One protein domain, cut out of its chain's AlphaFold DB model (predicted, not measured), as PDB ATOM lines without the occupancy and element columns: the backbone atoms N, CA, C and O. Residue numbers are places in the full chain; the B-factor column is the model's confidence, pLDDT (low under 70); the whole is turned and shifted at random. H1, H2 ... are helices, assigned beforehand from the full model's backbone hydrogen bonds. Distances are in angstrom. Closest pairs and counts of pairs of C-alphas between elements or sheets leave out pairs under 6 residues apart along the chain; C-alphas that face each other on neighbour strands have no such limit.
ATOM      1  N   VAL A   2     208.257 259.795 259.590       61.09
ATOM      2  CA  VAL A   2     207.439 260.785 258.885       61.09
ATOM      3  C   VAL A   2     206.746 260.023 257.765       61.09
ATOM      4  O   VAL A   2     207.406 259.272 257.057       61.09
ATOM      5  N   LEU A   3     205.426 260.149 257.676       67.38
ATOM      6  CA  LEU A   3     204.625 259.546 256.618       67.38
ATOM      7  C   LEU A   3     204.197 260.670 255.675       67.38
ATOM      8  O   LEU A   3     203.470 261.569 256.098       67.38
ATOM      9  N   GLY A   4     204.667 260.634 254.430       72.50
ATOM     10  CA  GLY A   4     204.173 261.513 253.374       72.50
ATOM     11  C   GLY A   4     202.812 261.022 252.892       72.50
ATOM     12  O   GLY A   4     202.651 259.837 252.613       72.50
ATOM     13  N   ILE A   5     201.823 261.912 252.829       75.19
ATOM     14  CA  ILE A   5     200.473 261.590 252.352       75.19
ATOM     15  C   ILE A   5     200.090 262.625 251.300       75.19
ATOM     16  O   ILE A   5     200.032 263.817 251.604       75.19
ATOM     17  N   ARG A   6     199.797 262.169 250.079       77.25
ATOM     18  CA  ARG A   6     199.176 262.989 249.035       77.25
ATOM     19  C   ARG A   6     197.675 262.722 249.016       77.25
ATOM     20  O   ARG A   6     197.242 261.575 249.049       77.25
ATOM     21  N   VAL A   7     196.882 263.788 248.970       81.38
ATOM     22  CA  VAL A   7     195.430 263.692 248.788       81.38
ATOM     23  C   VAL A   7     195.142 263.713 247.293       81.38
ATOM     24  O   VAL A   7     195.252 264.765 246.673       81.38
ATOM     25  N   THR A   8     194.799 262.556 246.731       80.12
ATOM     26  CA  THR A   8     194.483 262.391 245.302       80.12
ATOM     27  C   THR A   8     193.005 262.679 245.015       80.12
ATOM     28  O   THR A   8     192.684 263.511 244.173       80.12
ATOM     29  N   ASP A   9     192.099 262.141 245.842       84.25
ATOM     30  CA  ASP A   9     190.650 262.361 245.738       84.25
ATOM     31  C   ASP A   9     190.101 263.072 246.987       84.25
ATOM     32  O   ASP A   9     189.805 262.463 248.024       84.25
ATOM     33  N   TRP A  10     189.941 264.398 246.890       88.75
ATOM     34  CA  TRP A  10     189.350 265.185 247.973       88.75
ATOM     35  C   TRP A  10     187.888 264.799 248.275       88.75
ATOM     36  O   TRP A  10     187.567 264.581 249.446       88.75
ATOM     37  N   PRO A  11     186.968 264.703 247.294       91.12
ATOM     38  CA  PRO A  11     185.608 264.230 247.544       91.12
ATOM     39  C   PRO A  11     185.517 262.899 248.304       91.12
ATOM     40  O   PRO A  11     184.712 262.812 249.238       91.12
ATOM     41  N   ALA A  12     186.323 261.895 247.945       89.25
ATOM     42  CA  ALA A  12     186.344 260.602 248.625       89.25
ATOM     43  C   ALA A  12     186.931 260.708 250.034       89.25
ATOM     44  O   ALA A  12     186.320 260.204 250.982       89.25
ATOM     45  N   LEU A  13     188.055 261.418 250.197       92.19
ATOM     46  CA  LEU A  13     188.649 261.680 251.509       92.19
ATOM     47  C   LEU A  13     187.642 262.363 252.441       92.19
ATOM     48  O   LEU A  13     187.444 261.928 253.574       92.19
ATOM     49  N   ARG A  14     186.960 263.401 251.949       93.19
ATOM     50  CA  ARG A  14     185.932 264.128 252.694       93.19
ATOM     51  C   ARG A  14     184.779 263.217 253.098       93.19
ATOM     52  O   ARG A  14     184.351 263.255 254.247       93.19
ATOM     53  N   ALA A  15     184.264 262.401 252.177       92.44
ATOM     54  CA  ALA A  15     183.173 261.476 252.477       92.44
ATOM     55  C   ALA A  15     183.578 260.455 253.553       92.44
ATOM     56  O   ALA A  15     182.818 260.218 254.496       92.44
ATOM     57  N   ALA A  16     184.791 259.908 253.453       92.75
ATOM     58  CA  ALA A  16     185.350 258.997 254.446       92.75
ATOM     59  C   ALA A  16     185.538 259.681 255.809       92.75
ATOM     60  O   ALA A  16     185.182 259.105 256.837       92.75
ATOM     61  N   ALA A  17     186.046 260.915 255.832       93.31
ATOM     62  CA  ALA A  17     186.236 261.679 257.061       93.31
ATOM     63  C   ALA A  17     184.904 262.030 257.739       93.31
ATOM     64  O   ALA A  17     184.787 261.896 258.953       93.31
ATOM     65  N   VAL A  18     183.873 262.404 256.975       93.69
ATOM     66  CA  VAL A  18     182.523 262.639 257.515       93.69
ATOM     67  C   VAL A  18     181.967 261.371 258.165       93.69
ATOM     68  O   VAL A  18     181.549 261.422 259.321       93.69
ATOM     69  N   ALA A  19     182.033 260.227 257.475       92.00
ATOM     70  CA  ALA A  19     181.616 258.943 258.043       92.00
ATOM     71  C   ALA A  19     182.422 258.597 259.306       92.00
ATOM     72  O   ALA A  19     181.875 258.118 260.297       92.00
ATOM     73  N   ALA A  20     183.718 258.911 259.309       90.38
ATOM     74  CA  ALA A  20     184.570 258.673 260.458       90.38
ATOM     75  C   ALA A  20     184.175 259.511 261.676       90.38
ATOM     76  O   ALA A  20     184.132 258.992 262.790       90.38
ATOM     77  N   VAL A  21     183.845 260.787 261.467       90.50
ATOM     78  CA  VAL A  21     183.357 261.681 262.522       90.50
ATOM     79  C   VAL A  21     182.001 261.223 263.060       90.50
ATOM     80  O   VAL A  21     181.736 261.387 264.251       90.50
ATOM     81  N   GLU A  22     181.143 260.619 262.236       87.75
ATOM     82  CA  GLU A  22     179.876 260.032 262.691       87.75
ATOM     83  C   GLU A  22     180.084 258.870 263.677       87.75
ATOM     84  O   GLU A  22     179.344 258.755 264.657       87.75
ATOM     85  N   GLU A  23     181.137 258.080 263.493       84.88
ATOM     86  CA  GLU A  23     181.479 256.939 264.352       84.88
ATOM     87  C   GLU A  23     182.236 257.325 265.634       84.88
ATOM     88  O   GLU A  23     182.344 256.504 266.543       84.88
ATOM     89  N   LEU A  24     182.763 258.551 265.730       83.69
ATOM     90  CA  LEU A  24     183.499 258.998 266.913       83.69
ATOM     91  C   LEU A  24     182.578 259.196 268.125       83.69
ATOM     92  O   LEU A  24     181.486 259.773 268.034       83.69
ATOM     93  N   ASP A  25     183.078 258.780 269.288       81.75
ATOM     94  CA  ASP A  25     182.451 259.022 270.581       81.75
ATOM     95  C   ASP A  25     182.905 260.370 271.150       81.75
ATOM     96  O   ASP A  25     184.037 260.548 271.599       81.75
ATOM     97  N   PHE A  26     181.991 261.337 271.164       82.12
ATOM     98  CA  PHE A  26     182.228 262.646 271.764       82.12
ATOM     99  C   PHE A  26     181.811 262.629 273.234       82.12
ATOM    100  O   PHE A  26     180.694 262.231 273.578       82.12
ATOM    101  N   SER A  27     182.689 263.107 274.113       79.50
ATOM    102  CA  SER A  27     182.431 263.223 275.549       79.50
ATOM    103  C   SER A  27     182.712 264.643 276.043       79.50
ATOM    104  O   SER A  27     183.508 265.375 275.462       79.50
ATOM    105  N   GLY A  28     182.041 265.061 277.121       81.12
ATOM    106  CA  GLY A  28     182.222 266.390 277.711       81.12
ATOM    107  C   GLY A  28     180.933 267.201 277.809       81.12
ATOM    108  O   GLY A  28     179.839 266.645 277.892       81.12
ATOM    109  N   ALA A  29     181.081 268.528 277.875       74.06
ATOM    110  CA  ALA A  29     179.995 269.448 278.218       74.06
ATOM    111  C   ALA A  29     178.976 269.674 277.086       74.06
ATOM    112  O   ALA A  29     177.804 269.891 277.385       74.06
ATOM    113  N   ASP A  30     179.402 269.605 275.817       90.62
ATOM    114  CA  ASP A  30     178.510 269.708 274.651       90.62
ATOM    115  C   ASP A  30     178.991 268.832 273.473       90.62
ATOM    116  O   ASP A  30     179.587 269.327 272.511       90.62
ATOM    117  N   PRO A  31     178.753 267.508 273.540       87.81
ATOM    118  CA  PRO A  31     179.175 266.569 272.500       87.81
ATOM    119  C   PRO A  31     178.540 266.836 271.128       87.81
ATOM    120  O   PRO A  31     179.133 266.525 270.097       87.81
ATOM    121  N   ALA A  32     177.326 267.399 271.103       87.94
ATOM    122  CA  ALA A  32     176.610 267.671 269.861       87.94
ATOM    123  C   ALA A  32     177.242 268.847 269.110       87.94
ATOM    124  O   ALA A  32     177.500 268.730 267.913       87.94
ATOM    125  N   ALA A  33     177.549 269.943 269.812       88.81
ATOM    126  CA  ALA A  33     178.233 271.081 269.209       88.81
ATOM    127  C   ALA A  33     179.651 270.720 268.740       88.81
ATOM    128  O   ALA A  33     180.036 271.099 267.638       88.81
ATOM    129  N   GLN A  34     180.398 269.937 269.528       87.69
ATOM    130  CA  GLN A  34     181.732 269.454 269.143       87.69
ATOM    131  C   GLN A  34     181.694 268.626 267.856       87.69
ATOM    132  O   GLN A  34     182.511 268.834 266.962       87.69
ATOM    133  N   ARG A  35     180.716 267.721 267.737       91.19
ATOM    134  CA  ARG A  35     180.522 266.928 266.521       91.19
ATOM    135  C   ARG A  35     180.181 267.805 265.321       91.19
ATOM    136  O   ARG A  35     180.751 267.609 264.255       91.19
ATOM    137  N   SER A  36     179.253 268.751 265.473       91.12
ATOM    138  CA  SER A  36     178.873 269.656 264.381       91.12
ATOM    139  C   SER A  36     180.037 270.522 263.904       91.12
ATOM    140  O   SER A  36     180.172 270.728 262.702       91.12
ATOM    141  N   GLU A  37     180.877 270.995 264.824       91.69
ATOM    142  CA  GLU A  37     182.058 271.781 264.475       91.69
ATOM    143  C   GLU A  37     183.087 270.938 263.721       91.69
ATOM    144  O   GLU A  37     183.507 271.327 262.635       91.69
ATOM    145  N   LEU A  38     183.407 269.737 264.220       90.00
ATOM    146  CA  LEU A  38     184.351 268.856 263.534       90.00
ATOM    147  C   LEU A  38     183.834 268.440 262.150       90.00
ATOM    148  O   LEU A  38     184.600 268.418 261.196       90.00
ATOM    149  N   LEU A  39     182.530 268.173 262.004       92.94
ATOM    150  CA  LEU A  39     181.916 267.892 260.700       92.94
ATOM    151  C   LEU A  39     182.084 269.050 259.710       92.94
ATOM    152  O   LEU A  39     182.287 268.805 258.519       92.94
ATOM    153  N   ARG A  40     181.998 270.298 260.181       92.81
ATOM    154  CA  ARG A  40     182.250 271.481 259.352       92.81
ATOM    155  C   ARG A  40     183.716 271.529 258.925       92.81
ATOM    156  O   ARG A  40     183.985 271.658 257.736       92.81
ATOM    157  N   GLU A  41     184.639 271.364 259.868       91.50
ATOM    158  CA  GLU A  41     186.083 271.397 259.605       91.50
ATOM    159  C   GLU A  41     186.512 270.317 258.603       91.50
ATOM    160  O   GLU A  41     187.085 270.645 257.568       91.50
ATOM    161  N   VAL A  42     186.145 269.046 258.820       92.94
ATOM    162  CA  VAL A  42     186.501 267.951 257.892       92.94
ATOM    163  C   VAL A  42     185.832 268.074 256.521       92.94
ATOM    164  O   VAL A  42     186.256 267.425 255.569       92.94
ATOM    165  N   SER A  43     184.770 268.876 256.401       89.75
ATOM    166  CA  SER A  43     184.102 269.124 255.118       89.75
ATOM    167  C   SER A  43     184.800 270.192 254.279       89.75
ATOM    168  O   SER A  43     184.622 270.224 253.056       89.75
ATOM    169  N   GLU A  44     185.561 271.071 254.928       89.62
ATOM    170  CA  GLU A  44     186.160 272.264 254.331       89.62
ATOM    171  C   GLU A  44     187.686 272.154 254.200       89.62
ATOM    172  O   GLU A  44     188.252 272.790 253.312       89.62
ATOM    173  N   ASP A  45     188.336 271.325 255.024       87.81
ATOM    174  CA  ASP A  45     189.793 271.228 255.117       87.81
ATOM    175  C   ASP A  45     190.303 269.769 255.023       87.81
ATOM    176  O   ASP A  45     190.002 268.946 255.900       87.81
ATOM    177  N   PRO A  46     191.109 269.426 253.996       85.94
ATOM    178  CA  PRO A  46     191.763 268.124 253.873       85.94
ATOM    179  C   PRO A  46     192.658 267.746 255.054       85.94
ATOM    180  O   PRO A  46     192.763 266.563 255.382       85.94
ATOM    181  N   HIS A  47     193.284 268.725 255.713       85.62
ATOM    182  CA  HIS A  47     194.114 268.478 256.892       85.62
ATOM    183  C   HIS A  47     193.260 267.988 258.063       85.62
ATOM    184  O   HIS A  47     193.532 266.923 258.623       85.62
ATOM    185  N   ALA A  48     192.164 268.693 258.358       88.88
ATOM    186  CA  ALA A  48     191.193 268.270 259.362       88.88
ATOM    187  C   ALA A  48     190.588 266.895 259.029       88.88
ATOM    188  O   ALA A  48     190.455 266.042 259.910       88.88
ATOM    189  N   ALA A  49     190.269 266.647 257.753       91.69
ATOM    190  CA  ALA A  49     189.737 265.367 257.289       91.69
ATOM    191  C   ALA A  49     190.707 264.194 257.535       91.69
ATOM    192  O   ALA A  49     190.302 263.160 258.072       91.69
ATOM    193  N   LEU A  50     191.993 264.366 257.208       90.44
ATOM    194  CA  LEU A  50     193.039 263.389 257.526       90.44
ATOM    195  C   LEU A  50     193.211 263.218 259.036       90.44
ATOM    196  O   LEU A  50     193.313 262.088 259.512       90.44
ATOM    197  N   GLY A  51     193.187 264.313 259.798       89.38
ATOM    198  CA  GLY A  51     193.276 264.281 261.257       89.38
ATOM    199  C   GLY A  51     192.171 263.440 261.900       89.38
ATOM    200  O   GLY A  51     192.446 262.648 262.800       89.38
ATOM    201  N   ALA A  52     190.938 263.544 261.397       89.88
ATOM    202  CA  ALA A  52     189.814 262.742 261.877       89.88
ATOM    203  C   ALA A  52     189.968 261.244 261.549       89.88
ATOM    204  O   ALA A  52     189.655 260.391 262.382       89.88
ATOM    205  N   LEU A  53     190.474 260.910 260.358       90.00
ATOM    206  CA  LEU A  53     190.692 259.520 259.940       90.00
ATOM    207  C   LEU A  53     191.860 258.853 260.670       90.00
ATOM    208  O   LEU A  53     191.779 257.674 261.013       90.00
ATOM    209  N   LEU A  54     192.924 259.611 260.922       87.81
ATOM    210  CA  LEU A  54     194.144 259.144 261.578       87.81
ATOM    211  C   LEU A  54     194.103 259.315 263.101       87.81
ATOM    212  O   LEU A  54     195.120 259.134 263.776       87.81
ATOM    213  N   HIS A  55     192.939 259.655 263.660       84.94
ATOM    214  CA  HIS A  55     192.796 259.870 265.091       84.94
ATOM    215  C   HIS A  55     193.188 258.597 265.875       84.94
ATOM    216  O   HIS A  55     192.627 257.527 265.612       84.94
ATOM    217  N   PRO A  56     194.106 258.673 266.861       77.69
ATOM    218  CA  PRO A  56     194.623 257.493 267.561       77.69
ATOM    219  C   PRO A  56     193.536 256.617 268.190       77.69
ATOM    220  O   PRO A  56     193.583 255.395 268.060       77.69
ATOM    221  N   ASP A  57     192.518 257.230 268.800       77.25
ATOM    222  CA  ASP A  57     191.409 256.495 269.424       77.25
ATOM    223  C   ASP A  57     190.586 255.698 268.402       77.25
ATOM    224  O   ASP A  57     190.078 254.627 268.721       77.25
ATOM    225  N   ARG A  58     190.507 256.174 267.152       80.94
ATOM    226  CA  ARG A  58     189.841 255.466 266.053       80.94
ATOM    227  C   ARG A  58     190.696 254.299 265.564       80.94
ATOM    228  O   ARG A  58     190.195 253.186 265.434       80.94
ATOM    229  N   LEU A  59     191.983 254.547 265.314       80.12
ATOM    230  CA  LEU A  59     192.907 253.530 264.802       80.12
ATOM    231  C   LEU A  59     193.112 252.381 265.798       80.12
ATOM    232  O   LEU A  59     193.196 251.219 265.403       80.12
ATOM    233  N   ILE A  60     193.185 252.701 267.091       78.31
ATOM    234  CA  ILE A  60     193.493 251.739 268.154       78.31
ATOM    235  C   ILE A  60     192.222 251.151 268.773       78.31
ATOM    236  O   ILE A  60     192.212 249.971 269.119       78.31
ATOM    237  N   GLY A  61     191.135 251.925 268.879       72.00
ATOM    238  CA  GLY A  61     189.884 251.488 269.513       72.00
ATOM    239  C   GLY A  61     189.226 250.276 268.845       72.00
ATOM    240  O   GLY A  61     188.460 249.556 269.484       72.00
ATOM    241  N   ALA A  62     189.568 249.994 267.587       68.38
ATOM    242  CA  ALA A  62     189.114 248.811 266.861       68.38
ATOM    243  C   ALA A  62     189.891 247.517 267.202       68.38
ATOM    244  O   ALA A  62     189.497 246.439 266.752       68.38
ATOM    245  N   LEU A  63     190.986 247.585 267.977       79.75
ATOM    246  CA  LEU A  63     191.896 246.459 268.219       79.75
ATOM    247  C   LEU A  63     191.726 245.856 269.630       79.75
ATOM    248  O   LEU A  63     192.050 246.502 270.630       79.75
ATOM    249  N   PRO A  64     191.272 244.589 269.758       84.12
ATOM    250  CA  PRO A  64     191.089 243.946 271.057       84.12
ATOM    251  C   PRO A  64     192.394 243.850 271.856       84.12
ATOM    252  O   PRO A  64     193.399 243.337 271.369       84.12
ATOM    253  N   GLY A  65     192.350 244.266 273.123       84.69
ATOM    254  CA  GLY A  65     193.492 244.177 274.039       84.69
ATOM    255  C   GLY A  65     194.487 245.337 273.943       84.69
ATOM    256  O   GLY A  65     195.532 245.266 274.588       84.69
ATOM    257  N   ILE A  66     194.169 246.390 273.182       81.81
ATOM    258  CA  ILE A  66     194.975 247.609 273.078       81.81
ATOM    259  C   ILE A  66     194.135 248.797 273.562       81.81
ATOM    260  O   ILE A  66     192.977 248.943 273.186       81.81
ATOM    261  N   GLU A  67     194.717 249.632 274.421       77.88
ATOM    262  CA  GLU A  67     194.089 250.846 274.950       77.88
ATOM    263  C   GLU A  67     194.956 252.053 274.582       77.88
ATOM    264  O   GLU A  67     196.171 252.046 274.801       77.88
ATOM    265  N   ALA A  68     194.340 253.089 274.012       73.44
ATOM    266  CA  ALA A  68     195.021 254.345 273.743       73.44
ATOM    267  C   ALA A  68     195.203 255.116 275.061       73.44
ATOM    268  O   ALA A  68     194.237 255.503 275.710       73.44
ATOM    269  N   LEU A  69     196.453 255.352 275.463       75.50
ATOM    270  CA  LEU A  69     196.785 256.133 276.669       75.50
ATOM    271  C   LEU A  69     196.972 257.634 276.376       75.50
ATOM    272  O   LEU A  69     197.329 258.404 277.268       75.50
ATOM    273  N   GLY A  70     196.743 258.034 275.124       65.94
ATOM    274  CA  GLY A  70     197.003 259.363 274.583       65.94
ATOM    275  C   GLY A  70     198.088 259.349 273.502       65.94
ATOM    276  O   GLY A  70     198.977 258.497 273.491       65.94
ATOM    277  N   GLY A  71     198.009 260.311 272.587       65.94
ATOM    278  CA  GLY A  71     198.978 260.518 271.517       65.94
ATOM    279  C   GLY A  71     198.708 261.840 270.809       65.94
ATOM    280  O   GLY A  71     197.558 262.259 270.702       65.94
ATOM    281  N   THR A  72     199.767 262.496 270.347       66.25
ATOM    282  CA  THR A  72     199.659 263.691 269.508       66.25
ATOM    283  C   THR A  72     199.992 263.279 268.084       66.25
ATOM    284  O   THR A  72     201.090 262.785 267.830       66.25
ATOM    285  N   LEU A  73     199.042 263.463 267.173       73.12
ATOM    286  CA  LEU A  73     199.302 263.426 265.741       73.12
ATOM    287  C   LEU A  73     199.550 264.866 265.291       73.12
ATOM    288  O   LEU A  73     198.664 265.709 265.409       73.12
ATOM    289  N   GLU A  74     200.752 265.143 264.799       76.00
ATOM    290  CA  GLU A  74     201.066 266.415 264.153       76.00
ATOM    291  C   GLU A  74     201.009 266.203 262.644       76.00
ATOM    292  O   GLU A  74     201.777 265.425 262.081       76.00
ATOM    293  N   LEU A  75     200.061 266.875 262.004       77.31
ATOM    294  CA  LEU A  75     199.960 266.951 260.555       77.31
ATOM    295  C   LEU A  75     200.490 268.323 260.137       77.31
ATOM    296  O   LEU A  75     200.085 269.348 260.690       77.31
ATOM    297  N   SER A  76     201.380 268.354 259.156       72.25
ATOM    298  CA  SER A  76     201.894 269.585 258.557       72.25
ATOM    299  C   SER A  76     201.803 269.474 257.047       72.25
ATOM    300  O   SER A  76     202.209 268.462 256.479       72.25
ATOM    301  N   THR A  77     201.307 270.519 256.395       66.44
ATOM    302  CA  THR A  77     201.454 270.673 254.948       66.44
ATOM    303  C   THR A  77     202.910 271.014 254.645       66.44
ATOM    304  O   THR A  77     203.476 271.894 255.293       66.44
ATOM    305  N   THR A  78     203.518 270.317 253.689       58.97
ATOM    306  CA  THR A  78     204.846 270.652 253.175       58.97
ATOM    307  C   THR A  78     204.744 270.876 251.679       58.97
ATOM    308  O   THR A  78     204.273 270.000 250.959       58.97
ATOM    309  N   ASP A  79     205.196 272.044 251.234       52.03
ATOM    310  CA  ASP A  79     205.409 272.328 249.813       52.03
ATOM    311  C   ASP A  79     206.787 271.791 249.358       52.03
ATOM    312  O   ASP A  79     207.023 271.597 248.171       52.03
ATOM    313  N   ASP A  80     207.670 271.463 250.315       52.47
ATOM    314  CA  ASP A  80     209.067 271.044 250.114       52.47
ATOM    315  C   ASP A  80     209.260 269.514 250.031       52.47
ATOM    316  O   ASP A  80     210.330 269.000 250.371       52.47
TER     317      ASP A  80
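AT A GLANCE: This is residues 2 to 80 of the 281 residues of an uncharacterized protein of Streptomyces tateyamensis (UniProt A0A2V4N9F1). Two long helices, H1 and H2, lie side by side as an antiparallel helical hairpin, and the shorter H3 folds back to pack on H1, with its beginning close by the end of H2. The small helix H4 follows beyond H3, and a long tail without named elements, residues 62 to 80, turns round past H4 and runs back along the side of H3 away from the hairpin. The printed part has 79 residues, with four named helices in the order H1, H2, H3, H4 and no named strand, and its class is all helix. It is compact, with a radius of gyration of the C-alphas of 13.4 A, and spans 37 by 29 by 19 A.

HOW THE PARTS SIT: Begin with H1, residues 10 to 23, and look across to H2, residues 31 to 44. They touch, and their closest C-alphas, those of Arg 14 and Ser 43, are 5.8 A apart. They run opposite ways at a shallow tilt of 9 degrees and form a helical hairpin. Next find H3, residues 46 to 53, which touches H1; the closest C-alphas, those of Ala 17 and Ala 49, are 5.1 A apart. H1 and H3 run the same way at a steep tilt of 38 degrees, only just past shallow. H2 and H3 touch only at the corner by their link, H2 with residues 41 to 43 alone; their closest C-alphas are those of Val 42 and Ala 49, at 4.2 A. These two run opposite ways at a steep tilt of 46 degrees. Farther on comes H4, residues 56 to 61, which meets H3 only through their link. H4 is apart from H2, and only just apart from H1, with the closest C-alphas 8.3 A away. In H1, H2, H3 and H4 every pair of O i and N i+4 is within hydrogen-bond range.

IN THESE COORDINATES: Find C-alpha 10 at (189.350, 265.185, 247.973); from there H1 runs 20.0 A to C-alpha 23. H2 begins at C-alpha 31 at (179.175, 266.569, 272.500) and is 20.3 A long. H3 covers 10.6 A from Pro 46 to Leu 53. H4 covers 7.9 A from Pro 56 and ends at C-alpha 61 at (189.884, 251.488, 269.513).

THE WHOLE: Read residues 2 to 80 straight through, for the printed part has no cut. The two C-alphas farthest apart, those of Ala 29 and Asp 80, are 40.5 A from each other. The links H2 to H3 and H3 to H4 are tight, and H1 to H2 is short. Residues 28 to 33, of which 31 to 33 belong to H2, stand free, and so do residues 61 to 66. The mean pLDDT of the printed part is 82.3; look for values under 70 at residues 2 to 3, 62, 70 to 72 and 77 to 80 of this model.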